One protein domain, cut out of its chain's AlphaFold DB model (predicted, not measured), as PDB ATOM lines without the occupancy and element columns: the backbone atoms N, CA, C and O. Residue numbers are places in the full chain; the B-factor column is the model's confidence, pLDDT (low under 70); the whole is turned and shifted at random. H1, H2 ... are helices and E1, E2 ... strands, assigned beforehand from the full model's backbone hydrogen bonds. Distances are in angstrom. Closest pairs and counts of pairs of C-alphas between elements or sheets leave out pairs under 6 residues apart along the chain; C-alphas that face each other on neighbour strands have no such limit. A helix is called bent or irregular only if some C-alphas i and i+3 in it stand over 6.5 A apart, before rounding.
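AT A GLANCE: This is residues 7 to 97 of the 104 residues of an uncharacterized protein of Talaromyces stipitatus (strain ATCC 10500 / CBS 375.48 / QM 6759 / NRRL 1006) (UniProt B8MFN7). A small body, a ribbon-like sheet of three strands with H1 crossing over E3 and the short H2 beside H1, has one long helix, H3, sticking out as a free arm that makes much of the length. The printed part has 91 residues, in the order E1 H1 H2 E2 E3 H3; the sheet runs E1, E2, E3, antiparallel throughout, and the class is mixed, helices and strands. The whole is loose, with a radius of gyration of the C-alphas of 17.7 A, and elongated, spanning 61 by 31 by 19 A.

IN THESE COORDINATES: E1, residues 7 to 9, begins at C-alpha 7 (288.093, 361.215, 252.768). H1, residues 13 to 27, is 21.6 A long and irregular: C-alphas 14 and 17 are 7.4 A apart. H2 is residues 39 to 45. E2, residues 51 to 58, measures 23.5 A and E3, residues 64 to 71, 21.2 A. H3, residues 75 to 97, measures 32.8 A and ends at C-alpha 97 (289.658, 415.184, 266.983).

HOW THE PARTS SIT: E1 and E2 are antiparallel neighbours, with N 7 and O 57 at 2.8 A. E2 and E3 form a hairpin, with N 54 and O 68 at 3.0 A. H1 is on the sheet, over E3 and across the strands at 89 degrees on the local plane, which is fitted to only just enough C-alphas, 6; their closest C-alphas, of Ile 22 and Ala 66, are 6.8 A apart. H2 only grazes the sheet, with residues 42 to 45. H1 and H2 touch, about perpendicular at 75 degrees; their closest C-alphas, of Phe 16 and Ser 39, are 6.4 A apart. H3 is not on the sheet, and is apart from H1 and H2. H2 and H3 have every O i to N i+4 pair within hydrogen-bond range, H1 9 of 11.

THE WHOLE: The C-alphas of Glu 60 and Ser 97, the two farthest apart, are 62.0 A apart. Without H3, which stands free, the body spans 38 by 28 by 18 A. The printed part has no cut; the link H1 to H2 is long. Residues 27 to 40, 46 to 47 and 95 to 97 have pLDDT under 70.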
ATOM      1  N   ASN A   7     289.040 361.455 251.682       84.12
ATOM      2  CA  ASN A   7     288.093 361.215 252.768       84.12
ATOM      3  C   ASN A   7     288.064 362.414 253.712       84.12
ATOM      4  O   ASN A   7     289.112 362.908 254.127       84.12
ATOM      5  N   PHE A   8     286.867 362.832 254.113       82.44
ATOM      6  CA  PHE A   8     286.688 363.920 255.068       82.44
ATOM      7  C   PHE A   8     286.388 363.376 256.460       82.44
ATOM      8  O   PHE A   8     285.604 362.443 256.622       82.44
ATOM      9  N   SER A   9     287.036 363.937 257.475       83.88
ATOM     10  CA  SER A   9     286.806 363.558 258.872       83.88
ATOM     11  C   SER A   9     287.120 364.714 259.817       83.88
ATOM     12  O   SER A   9     287.674 365.734 259.403       83.88
ATOM     13  N   LEU A  10     286.773 364.554 261.095       82.38
ATOM     14  CA  LEU A  10     287.118 365.523 262.129       82.38
ATOM     15  C   LEU A  10     288.600 365.385 262.527       82.38
ATOM     16  O   LEU A  10     289.124 364.265 262.652       82.38
ATOM     17  N   PRO A  11     289.323 366.497 262.713       78.56
ATOM     18  CA  PRO A  11     290.654 366.460 263.292       78.56
ATOM     19  C   PRO A  11     290.612 366.048 264.765       78.56
ATOM     20  O   PRO A  11     289.623 366.225 265.466       78.56
ATOM     21  N   SER A  12     291.706 365.448 265.219       79.50
ATOM     22  CA  SER A  12     291.916 365.065 266.616       79.50
ATOM     23  C   SER A  12     293.257 365.601 267.102       79.50
ATOM     24  O   SER A  12     294.112 365.948 266.286       79.50
ATOM     25  N   VAL A  13     293.480 365.612 268.417       76.56
ATOM     26  CA  VAL A  13     294.731 366.104 269.029       76.56
ATOM     27  C   VAL A  13     295.975 365.457 268.410       76.56
ATOM     28  O   VAL A  13     296.968 366.120 268.130       76.56
ATOM     29  N   ARG A  14     295.891 364.166 268.060       80.75
ATOM     30  CA  ARG A  14     296.985 363.430 267.400       80.75
ATOM     31  C   ARG A  14     297.352 363.979 266.020       80.75
ATOM     32  O   ARG A  14     298.447 363.722 265.534       80.75
ATOM     33  N   THR A  15     296.440 364.697 265.371       81.19
ATOM     34  CA  THR A  15     296.646 365.251 264.030       81.19
ATOM     35  C   THR A  15     297.224 366.662 264.029       81.19
ATOM     36  O   THR A  15     297.726 367.080 262.989       81.19
ATOM     37  N   PHE A  16     297.237 367.370 265.168       81.94
ATOM     38  CA  PHE A  16     297.661 368.777 265.236       81.94
ATOM     39  C   PHE A  16     299.051 369.044 264.655       81.94
ATOM     40  O   PHE A  16     299.146 369.960 263.840       81.94
ATOM     41  N   PRO A  17     300.099 368.234 264.926       82.00
ATOM     42  CA  PRO A  17     301.419 368.489 264.347       82.00
ATOM     43  C   PRO A  17     301.399 368.529 262.814       82.00
ATOM     44  O   PRO A  17     302.070 369.350 262.188       82.00
ATOM     45  N   ARG A  18     300.579 367.673 262.188       82.69
ATOM     46  CA  ARG A  18     300.435 367.635 260.730       82.69
ATOM     47  C   ARG A  18     299.611 368.811 260.205       82.69
ATOM     48  O   ARG A  18     299.964 369.356 259.164       82.69
ATOM     49  N   LEU A  19     298.553 369.214 260.909       82.31
ATOM     50  CA  LEU A  19     297.734 370.374 260.532       82.31
ATOM     51  C   LEU A  19     298.542 371.675 260.587       82.31
ATOM     52  O   LEU A  19     298.519 372.446 259.626       82.31
ATOM     53  N   SER A  20     299.318 371.873 261.658       78.19
ATOM     54  CA  SER A  20     300.243 373.003 261.796       78.19
ATOM     55  C   SER A  20     301.259 373.027 260.657       78.19
ATOM     56  O   SER A  20     301.477 374.070 260.051       78.19
ATOM     57  N   HIS A  21     301.830 371.871 260.301       81.88
ATOM     58  CA  HIS A  21     302.761 371.781 259.179       81.88
ATOM     59  C   HIS A  21     302.118 372.180 257.841       81.88
ATOM     60  O   HIS A  21     302.695 372.977 257.107       81.88
ATOM     61  N   ILE A  22     300.914 371.675 257.537       80.06
ATOM     62  CA  ILE A  22     300.173 372.047 256.316       80.06
ATOM     63  C   ILE A  22     299.905 373.554 256.287       80.06
ATOM     64  O   ILE A  22     300.062 374.178 255.243       80.06
ATOM     65  N   HIS A  23     299.538 374.142 257.426       76.44
ATOM     66  CA  HIS A  23     299.273 375.573 257.532       76.44
ATOM     67  C   HIS A  23     300.527 376.412 257.243       76.44
ATOM     68  O   HIS A  23     300.487 377.314 256.411       76.44
ATOM     69  N   VAL A  24     301.661 376.065 257.862       74.31
ATOM     70  CA  VAL A  24     302.945 376.744 257.625       74.31
ATOM     71  C   VAL A  24     303.333 376.666 256.147       74.31
ATOM     72  O   VAL A  24     303.638 377.689 255.543       74.31
ATOM     73  N   VAL A  25     303.263 375.479 255.538       76.12
ATOM     74  CA  VAL A  25     303.607 375.287 254.119       76.12
ATOM     75  C   VAL A  25     302.670 376.065 253.191       76.12
ATOM     76  O   VAL A  25     303.140 376.692 252.245       76.12
ATOM     77  N   ALA A  26     301.362 376.073 253.464       73.00
ATOM     78  CA  ALA A  26     300.382 376.785 252.647       73.00
ATOM     79  C   ALA A  26     300.528 378.318 252.722       73.00
ATOM     80  O   ALA A  26     300.250 379.008 251.742       73.00
ATOM     81  N   CYS A  27     300.980 378.862 253.856       67.44
ATOM     82  CA  CYS A  27     301.114 380.307 254.067       67.44
ATOM     83  C   CYS A  27     302.479 380.889 253.650       67.44
ATOM     84  O   CYS A  27     302.625 382.113 253.578       67.44
ATOM     85  N   LEU A  28     303.463 380.040 253.337       59.31
ATOM     86  CA  LEU A  28     304.856 380.436 253.100       59.31
ATOM     87  C   LEU A  28     305.170 381.270 251.836       59.31
ATOM     88  O   LEU A  28     306.248 381.858 251.823       59.31
ATOM     89  N   PRO A  29     304.306 381.436 250.812       56.97
ATOM     90  CA  PRO A  29     304.562 382.445 249.780       56.97
ATOM     91  C   PRO A  29     303.901 383.810 250.057       56.97
ATOM     92  O   PRO A  29     304.183 384.756 249.328       56.97
ATOM     93  N   GLY A  30     303.032 383.939 251.073       55.84
ATOM     94  CA  GLY A  30     302.164 385.120 251.233       55.84
ATOM     95  C   GLY A  30     302.092 385.765 252.618       55.84
ATOM     96  O   GLY A  30     301.525 386.846 252.718       55.84
ATOM     97  N   ASN A  31     302.634 385.152 253.681       53.41
ATOM     98  CA  ASN A  31     302.652 385.713 255.047       53.41
ATOM     99  C   ASN A  31     301.307 386.324 255.524       53.41
ATOM    100  O   ASN A  31     301.292 387.236 256.348       53.41
ATOM    101  N   CYS A  32     300.158 385.818 255.054       53.09
ATOM    102  CA  CYS A  32     298.846 386.337 255.472       53.09
ATOM    103  C   CYS A  32     298.518 386.040 256.943       53.09
ATOM    104  O   CYS A  32     297.597 386.630 257.497       53.09
ATOM    105  N   PHE A  33     299.273 385.150 257.585       51.66
ATOM    106  CA  PHE A  33     299.172 384.883 259.008       51.66
ATOM    107  C   PHE A  33     300.572 384.929 259.601       51.66
ATOM    108  O   PHE A  33     301.455 384.166 259.209       51.66
ATOM    109  N   SER A  34     300.777 385.856 260.541       51.09
ATOM    110  CA  SER A  34     301.932 385.834 261.433       51.09
ATOM    111  C   SER A  34     302.051 384.417 262.002       51.09
ATOM    112  O   SER A  34     301.049 383.868 262.458       51.09
ATOM    113  N   LEU A  35     303.243 383.821 261.913       51.06
ATOM    114  CA  LEU A  35     303.610 382.409 262.150       51.06
ATOM    115  C   LEU A  35     303.275 381.839 263.556       51.06
ATOM    116  O   LEU A  35     303.813 380.814 263.963       51.06
ATOM    117  N   TYR A  36     302.369 382.472 264.300       50.62
ATOM    118  CA  TYR A  36     301.882 382.110 265.629       50.62
ATOM    119  C   TYR A  36     300.667 381.170 265.616       50.62
ATOM    120  O   TYR A  36     299.965 381.055 266.619       50.62
ATOM    121  N   LEU A  37     300.425 380.444 264.523       54.44
ATOM    122  CA  LEU A  37     299.521 379.290 264.528       54.44
ATOM    123  C   LEU A  37     300.227 378.091 265.176       54.44
ATOM    124  O   LEU A  37     300.642 377.129 264.531       54.44
ATOM    125  N   THR A  38     300.420 378.205 266.488       61.06
ATOM    126  CA  THR A  38     301.004 377.175 267.342       61.06
ATOM    127  C   THR A  38     299.956 376.124 267.699       61.06
ATOM    128  O   THR A  38     298.747 376.360 267.630       61.06
ATOM    129  N   SER A  39     300.419 374.951 268.129       62.81
ATOM    130  CA  SER A  39     299.577 373.877 268.670       62.81
ATOM    131  C   SER A  39     298.577 374.372 269.725       62.81
ATOM    132  O   SER A  39     297.474 373.851 269.788       62.81
ATOM    133  N   GLN A  40     298.913 375.433 270.473       68.00
ATOM    134  CA  GLN A  40     298.040 376.054 271.478       68.00
ATOM    135  C   GLN A  40     296.768 376.675 270.883       68.00
ATOM    136  O   GLN A  40     295.704 376.579 271.486       68.00
ATOM    137  N   MET A  41     296.845 377.290 269.696       72.62
ATOM    138  CA  MET A  41     295.651 377.811 269.021       72.62
ATOM    139  C   MET A  41     294.741 376.659 268.594       72.62
ATOM    140  O   MET A  41     293.541 376.704 268.844       72.62
ATOM    141  N   LEU A  42     295.312 375.604 268.008       72.69
ATOM    142  CA  LEU A  42     294.552 374.407 267.641       72.69
ATOM    143  C   LEU A  42     293.932 373.732 268.867       72.69
ATOM    144  O   LEU A  42     292.784 373.315 268.802       72.69
ATOM    145  N   GLU A  43     294.645 373.673 269.989       72.69
ATOM    146  CA  GLU A  43     294.125 373.167 271.264       72.69
ATOM    147  C   GLU A  43     292.970 374.024 271.806       72.69
ATOM    148  O   GLU A  43     291.971 373.473 272.258       72.69
ATOM    149  N   GLY A  44     293.052 375.356 271.704       70.44
ATOM    150  CA  GLY A  44     291.973 376.262 272.122       70.44
ATOM    151  C   GLY A  44     290.728 376.207 271.224       70.44
ATOM    152  O   GLY A  44     289.612 376.497 271.664       70.44
ATOM    153  N   GLN A  45     290.893 375.812 269.962       74.56
ATOM    154  CA  GLN A  45     289.791 375.695 269.006       74.56
ATOM    155  C   GLN A  45     289.179 374.297 268.984       74.56
ATOM    156  O   GLN A  45     287.969 374.136 268.837       74.56
ATOM    157  N   VAL A  46     289.998 373.255 269.092       64.56
ATOM    158  CA  VAL A  46     289.554 371.862 269.053       64.56
ATOM    159  C   VAL A  46     289.144 371.460 270.467       64.56
ATOM    160  O   VAL A  46     289.912 370.889 271.233       64.56
ATOM    161  N   GLY A  47     287.907 371.802 270.812       65.12
ATOM    162  CA  GLY A  47     287.335 371.602 272.146       65.12
ATOM    163  C   GLY A  47     286.228 372.601 272.463       65.12
ATOM    164  O   GLY A  47     285.344 372.312 273.266       65.12
ATOM    165  N   THR A  48     286.231 373.743 271.776       72.06
ATOM    166  CA  THR A  48     285.190 374.759 271.900       72.06
ATOM    167  C   THR A  48     284.045 374.474 270.913       72.06
ATOM    168  O   THR A  48     284.315 374.343 269.719       72.06
ATOM    169  N   PRO A  49     282.769 374.410 271.353       75.31
ATOM    170  CA  PRO A  49     281.637 374.039 270.490       75.31
ATOM    171  C   PRO A  49     281.393 374.971 269.297       75.31
ATOM    172  O   PRO A  49     280.817 374.553 268.296       75.31
ATOM    173  N   THR A  50     281.807 376.232 269.405       78.00
ATOM    174  CA  THR A  50     281.644 377.242 268.352       78.00
ATOM    175  C   THR A  50     282.636 377.053 267.206       78.00
ATOM    176  O   THR A  50     282.421 377.572 266.116       78.00
ATOM    177  N   TRP A  51     283.691 376.261 267.397       82.06
ATOM    178  CA  TRP A  51     284.677 375.985 266.361       82.06
ATOM    179  C   TRP A  51     284.361 374.698 265.608       82.06
ATOM    180  O   TRP A  51     284.243 373.615 266.181       82.06
ATOM    181  N   GLN A  52     284.287 374.812 264.288       83.12
ATOM    182  CA  GLN A  52     284.110 373.695 263.377       83.12
ATOM    183  C   GLN A  52     285.385 373.434 262.596       83.12
ATOM    184  O   GLN A  52     286.146 374.343 262.262       83.12
ATOM    185  N   HIS A  53     285.612 372.157 262.306       85.62
ATOM    186  CA  HIS A  53     286.854 371.701 261.713       85.62
ATOM    187  C   HIS A  53     286.607 370.559 260.742       85.62
ATOM    188  O   HIS A  53     285.825 369.652 261.019       85.62
ATOM    189  N   ILE A  54     287.350 370.548 259.644       87.62
ATOM    190  CA  ILE A  54     287.352 369.447 258.684       87.62
ATOM    191  C   ILE A  54     288.777 369.183 258.211       87.62
ATOM    192  O   ILE A  54     289.549 370.112 257.976       87.62
ATOM    193  N   LYS A  55     289.140 367.910 258.055       88.75
ATOM    194  CA  LYS A  55     290.387 367.502 257.397       88.75
ATOM    195  C   LYS A  55     290.096 366.608 256.199       88.75
ATOM    196  O   LYS A  55     289.193 365.775 256.254       88.75
ATOM    197  N   ALA A  56     290.897 366.770 255.155       88.50
ATOM    198  CA  ALA A  56     290.929 365.916 253.980       88.50
ATOM    199  C   ALA A  56     292.118 364.953 254.088       88.50
ATOM    200  O   ALA A  56     293.270 365.375 254.230       88.50
ATOM    201  N   VAL A  57     291.821 363.659 254.040       88.81
ATOM    202  CA  VAL A  57     292.789 362.564 254.085       88.81
ATOM    203  C   VAL A  57     292.834 361.909 252.715       88.81
ATOM    204  O   VAL A  57     291.798 361.480 252.206       88.81
ATOM    205  N   ASP A  58     294.020 361.824 252.133       88.12
ATOM    206  CA  ASP A  58     294.239 361.096 250.890       88.12
ATOM    207  C   ASP A  58     294.079 359.588 251.131       88.12
ATOM    208  O   ASP A  58     294.682 359.028 252.050       88.12
ATOM    209  N   LYS A  59     293.239 358.925 250.327       86.31
ATOM    210  CA  LYS A  59     292.973 357.488 250.460       86.31
ATOM    211  C   LYS A  59     294.176 356.624 250.108       86.31
ATOM    212  O   LYS A  59     294.283 355.533 250.658       86.31
ATOM    213  N   GLU A  60     295.042 357.076 249.206       86.69
ATOM    214  CA  GLU A  60     296.171 356.266 248.739       86.69
ATOM    215  C   GLU A  60     297.311 356.264 249.758       86.69
ATOM    216  O   GLU A  60     297.859 355.214 250.088       86.69
ATOM    217  N   THR A  61     297.641 357.437 250.302       86.88
ATOM    218  CA  THR A  61     298.765 357.592 251.239       86.88
ATOM    219  C   THR A  61     298.355 357.560 252.712       86.88
ATOM    220  O   THR A  61     299.214 357.449 253.590       86.88
ATOM    221  N   GLY A  62     297.062 357.712 253.014       85.50
ATOM    222  CA  GLY A  62     296.558 357.900 254.378       85.50
ATOM    223  C   GLY A  62     296.993 359.224 255.019       85.50
ATOM    224  O   GLY A  62     296.763 359.441 256.211       85.50
ATOM    225  N   GLN A  63     297.639 360.113 254.258       87.00
ATOM    226  CA  GLN A  63     298.159 361.378 254.760       87.00
ATOM    227  C   GLN A  63     297.085 362.462 254.737       87.00
ATOM    228  O   GLN A  63     296.225 362.516 253.859       87.00
ATOM    229  N   ILE A  64     297.165 363.381 255.698       87.25
ATOM    230  CA  ILE A  64     296.342 364.590 255.672       87.25
ATOM    231  C   ILE A  64     296.924 365.516 254.604       87.25
ATOM    232  O   ILE A  64     298.097 365.900 254.687       87.25
ATOM    233  N   ALA A  65     296.097 365.844 253.618       86.12
ATOM    234  CA  ALA A  65     296.454 366.696 252.490       86.12
ATOM    235  C   ALA A  65     296.046 368.154 252.729       86.12
ATOM    236  O   ALA A  65     296.780 369.070 252.373       86.12
ATOM    237  N   ALA A  66     294.892 368.370 253.364       84.31
ATOM    238  CA  ALA A  66     294.364 369.698 253.645       84.31
ATOM    239  C   ALA A  66     293.474 369.688 254.889       84.31
ATOM    240  O   ALA A  66     292.991 368.640 255.326       84.31
ATOM    241  N   TRP A  67     293.234 370.869 255.447       87.31
ATOM    242  CA  TRP A  67     292.271 371.068 256.521       87.31
ATOM    243  C   TRP A  67     291.727 372.492 256.496       87.31
ATOM    244  O   TRP A  67     292.344 373.385 255.917       87.31
ATOM    245  N   ALA A  68     290.572 372.683 257.120       84.50
ATOM    246  CA  ALA A  68     289.964 373.987 257.323       84.50
ATOM    247  C   ALA A  68     289.335 374.061 258.716       84.50
ATOM    248  O   ALA A  68     288.874 373.052 259.260       84.50
ATOM    249  N   SER A  69     289.322 375.270 259.265       83.94
ATOM    250  CA  SER A  69     288.714 375.590 260.549       83.94
ATOM    251  C   SER A  69     287.997 376.926 260.455       83.94
ATOM    252  O   SER A  69     288.510 377.862 259.840       83.94
ATOM    253  N   TRP A  70     286.804 377.003 261.033       85.50
ATOM    254  CA  TRP A  70     286.013 378.224 261.105       85.50
ATOM    255  C   TRP A  70     285.251 378.279 262.424       85.50
ATOM    256  O   TRP A  70     284.915 377.254 263.014       85.50
ATOM    257  N   ASN A  71     284.992 379.497 262.886       85.62
ATOM    258  CA  ASN A  71     284.186 379.750 264.069       85.62
ATOM    259  C   ASN A  71     282.763 380.128 263.635       85.62
ATOM    260  O   ASN A  71     282.584 380.908 262.697       85.62
ATOM    261  N   THR A  72     281.777 379.589 264.335       86.06
ATOM    262  CA  THR A  72     280.365 379.942 264.249       86.06
ATOM    263  C   THR A  72     279.979 380.631 265.564       86.06
ATOM    264  O   THR A  72     279.488 379.962 266.478       86.06
ATOM    265  N   PRO A  73     280.250 381.945 265.699       80.75
ATOM    266  CA  PRO A  73     279.941 382.681 266.916       80.75
ATOM    267  C   PRO A  73     278.429 382.776 267.125       80.75
ATOM    268  O   PRO A  73     277.646 382.779 266.174       80.75
ATOM    269  N   THR A  74     278.029 382.871 268.383       84.44
ATOM    270  CA  THR A  74     276.644 383.122 268.789       84.44
ATOM    271  C   THR A  74     276.246 384.579 268.546       84.44
ATOM    272  O   THR A  74     277.093 385.472 268.497       84.44
ATOM    273  N   ASP A  75     274.941 384.845 268.445       87.25
ATOM    274  CA  ASP A  75     274.412 386.205 268.274       87.25
ATOM    275  C   ASP A  75     274.871 387.164 269.383       87.25
ATOM    276  O   ASP A  75     275.122 388.342 269.124       87.25
ATOM    277  N   ASP A  76     275.007 386.672 270.615       86.19
ATOM    278  CA  ASP A  76     275.462 387.478 271.747       86.19
ATOM    279  C   ASP A  76     276.955 387.816 271.649       86.19
ATOM    280  O   ASP A  76     277.338 388.960 271.899       86.19
ATOM    281  N   GLU A  77     277.793 386.874 271.202       83.50
ATOM    282  CA  GLU A  77     279.215 387.128 270.925       83.50
ATOM    283  C   GLU A  77     279.394 388.128 269.777       83.50
ATOM    284  O   GLU A  77     280.240 389.021 269.860       83.50
ATOM    285  N   ILE A  78     278.566 388.026 268.730       85.88
ATOM    286  CA  ILE A  78     278.556 388.982 267.616       85.88
ATOM    287  C   ILE A  78     278.197 390.378 268.135       85.88
ATOM    288  O   ILE A  78     278.941 391.330 267.910       85.88
ATOM    289  N   ARG A  79     277.101 390.506 268.895       89.19
ATOM    290  CA  ARG A  79     276.661 391.790 269.464       89.19
ATOM    291  C   ARG A  79     277.701 392.409 270.389       89.19
ATOM    292  O   ARG A  79     277.867 393.627 270.378       89.19
ATOM    293  N   GLN A  80     278.359 391.600 271.213       88.62
ATOM    294  CA  GLN A  80     279.388 392.080 272.129       88.62
ATOM    295  C   GLN A  80     280.607 392.600 271.361       88.62
ATOM    296  O   GLN A  80     281.032 393.730 271.596       88.62
ATOM    297  N   ARG A  81     281.103 391.832 270.383       84.50
ATOM    298  CA  ARG A  81     282.205 392.253 269.509       84.50
ATOM    299  C   ARG A  81     281.877 393.553 268.778       84.50
ATOM    300  O   ARG A  81     282.708 394.455 268.730       84.50
ATOM    301  N   ASP A  82     280.675 393.661 268.222       89.81
ATOM    302  CA  ASP A  82     280.265 394.840 267.458       89.81
ATOM    303  C   ASP A  82     280.162 396.085 268.365       89.81
ATOM    304  O   ASP A  82     280.545 397.183 267.958       89.81
ATOM    305  N   LYS A  83     279.731 395.925 269.627       89.50
ATOM    306  CA  LYS A  83     279.764 397.003 270.635       89.50
ATOM    307  C   LYS A  83     281.189 397.446 270.965       89.50
ATOM    308  O   LYS A  83     281.445 398.645 271.017       89.50
ATOM    309  N   GLU A  84     282.098 396.502 271.193       88.88
ATOM    310  CA  GLU A  84     283.505 396.792 271.503       88.88
ATOM    311  C   GLU A  84     284.203 397.494 270.332       88.88
ATOM    312  O   GLU A  84     284.923 398.473 270.530       88.88
ATOM    313  N   GLN A  85     283.936 397.062 269.096       86.38
ATOM    314  CA  GLN A  85     284.450 397.732 267.900       86.38
ATOM    315  C   GLN A  85     283.905 399.156 267.761       86.38
ATOM    316  O   GLN A  85     284.685 400.077 267.523       86.38
ATOM    317  N   ALA A  86     282.607 399.367 267.991       87.19
ATOM    318  CA  ALA A  86     282.013 400.702 267.960       87.19
ATOM    319  C   ALA A  86     282.612 401.639 269.029       87.19
ATOM    320  O   ALA A  86     282.833 402.820 268.761       87.19
ATOM    321  N   GLN A  87     282.916 401.121 270.226       86.88
ATOM    322  CA  GLN A  87     283.598 401.882 271.281       86.88
ATOM    323  C   GLN A  87     285.029 402.254 270.876       86.88
ATOM    324  O   GLN A  87     285.396 403.424 270.962       86.88
ATOM    325  N   LEU A  88     285.804 401.303 270.350       83.81
ATOM    326  CA  LEU A  88     287.170 401.551 269.872       83.81
ATOM    327  C   LEU A  88     287.215 402.565 268.720       83.81
ATOM    328  O   LEU A  88     288.131 403.386 268.641       83.81
ATOM    329  N   GLU A  89     286.238 402.529 267.814       84.31
ATOM    330  CA  GLU A  89     286.113 403.513 266.736       84.31
ATOM    331  C   GLU A  89     285.744 404.902 267.267       84.31
ATOM    332  O   GLU A  89     286.320 405.901 266.825       84.31
ATOM    333  N   ALA A  90     284.842 404.982 268.250       81.06
ATOM    334  CA  ALA A  90     284.487 406.236 268.908       81.06
ATOM    335  C   ALA A  90     285.678 406.842 269.674       81.06
ATOM    336  O   ALA A  90     285.937 408.045 269.566       81.06
ATOM    337  N   GLU A  91     286.452 406.023 270.388       80.25
ATOM    338  CA  GLU A  91     287.672 406.442 271.084       80.25
ATOM    339  C   GLU A  91     288.748 406.926 270.105       80.25
ATOM    340  O   GLU A  91     289.295 408.017 270.281       80.25
ATOM    341  N   LYS A  92     288.999 406.187 269.014       79.25
ATOM    342  CA  LYS A  92     289.927 406.618 267.953       79.25
ATOM    343  C   LYS A  92     289.512 407.941 267.322       79.25
ATOM    344  O   LYS A  92     290.364 408.797 267.087       79.25
ATOM    345  N   LYS A  93     288.218 408.131 267.060       73.62
ATOM    346  CA  LYS A  93     287.692 409.375 266.486       73.62
ATOM    347  C   LYS A  93     287.841 410.550 267.454       73.62
ATOM    348  O   LYS A  93     288.183 411.651 267.028       73.62
ATOM    349  N   THR A  94     287.660 410.302 268.751       74.06
ATOM    350  CA  THR A  94     287.885 411.298 269.807       74.06
ATOM    351  C   THR A  94     289.363 411.702 269.867       74.06
ATOM    352  O   THR A  94     289.662 412.894 269.803       74.06
ATOM    353  N   LEU A  95     290.284 410.730 269.850       63.53
ATOM    354  CA  LEU A  95     291.741 410.945 269.823       63.53
ATOM    355  C   LEU A  95     292.236 411.673 268.560       63.53
ATOM    356  O   LEU A  95     293.173 412.463 268.634       63.53
ATOM    357  N   GLN A  96     291.612 411.437 267.402       60.44
ATOM    358  CA  GLN A  96     291.920 412.167 266.164       60.44
ATOM    359  C   GLN A  96     291.359 413.597 266.159       60.44
ATOM    360  O   GLN A  96     291.935 414.471 265.519       60.44
ATOM    361  N   SER A  97     290.247 413.844 266.860       58.94
ATOM    362  CA  SER A  97     289.658 415.184 266.983       58.94
ATOM    363  C   SER A  97     290.388 416.073 267.993       58.94
ATOM    364  O   SER A  97     290.403 417.291 267.833       58.94
TER     365      SER A  97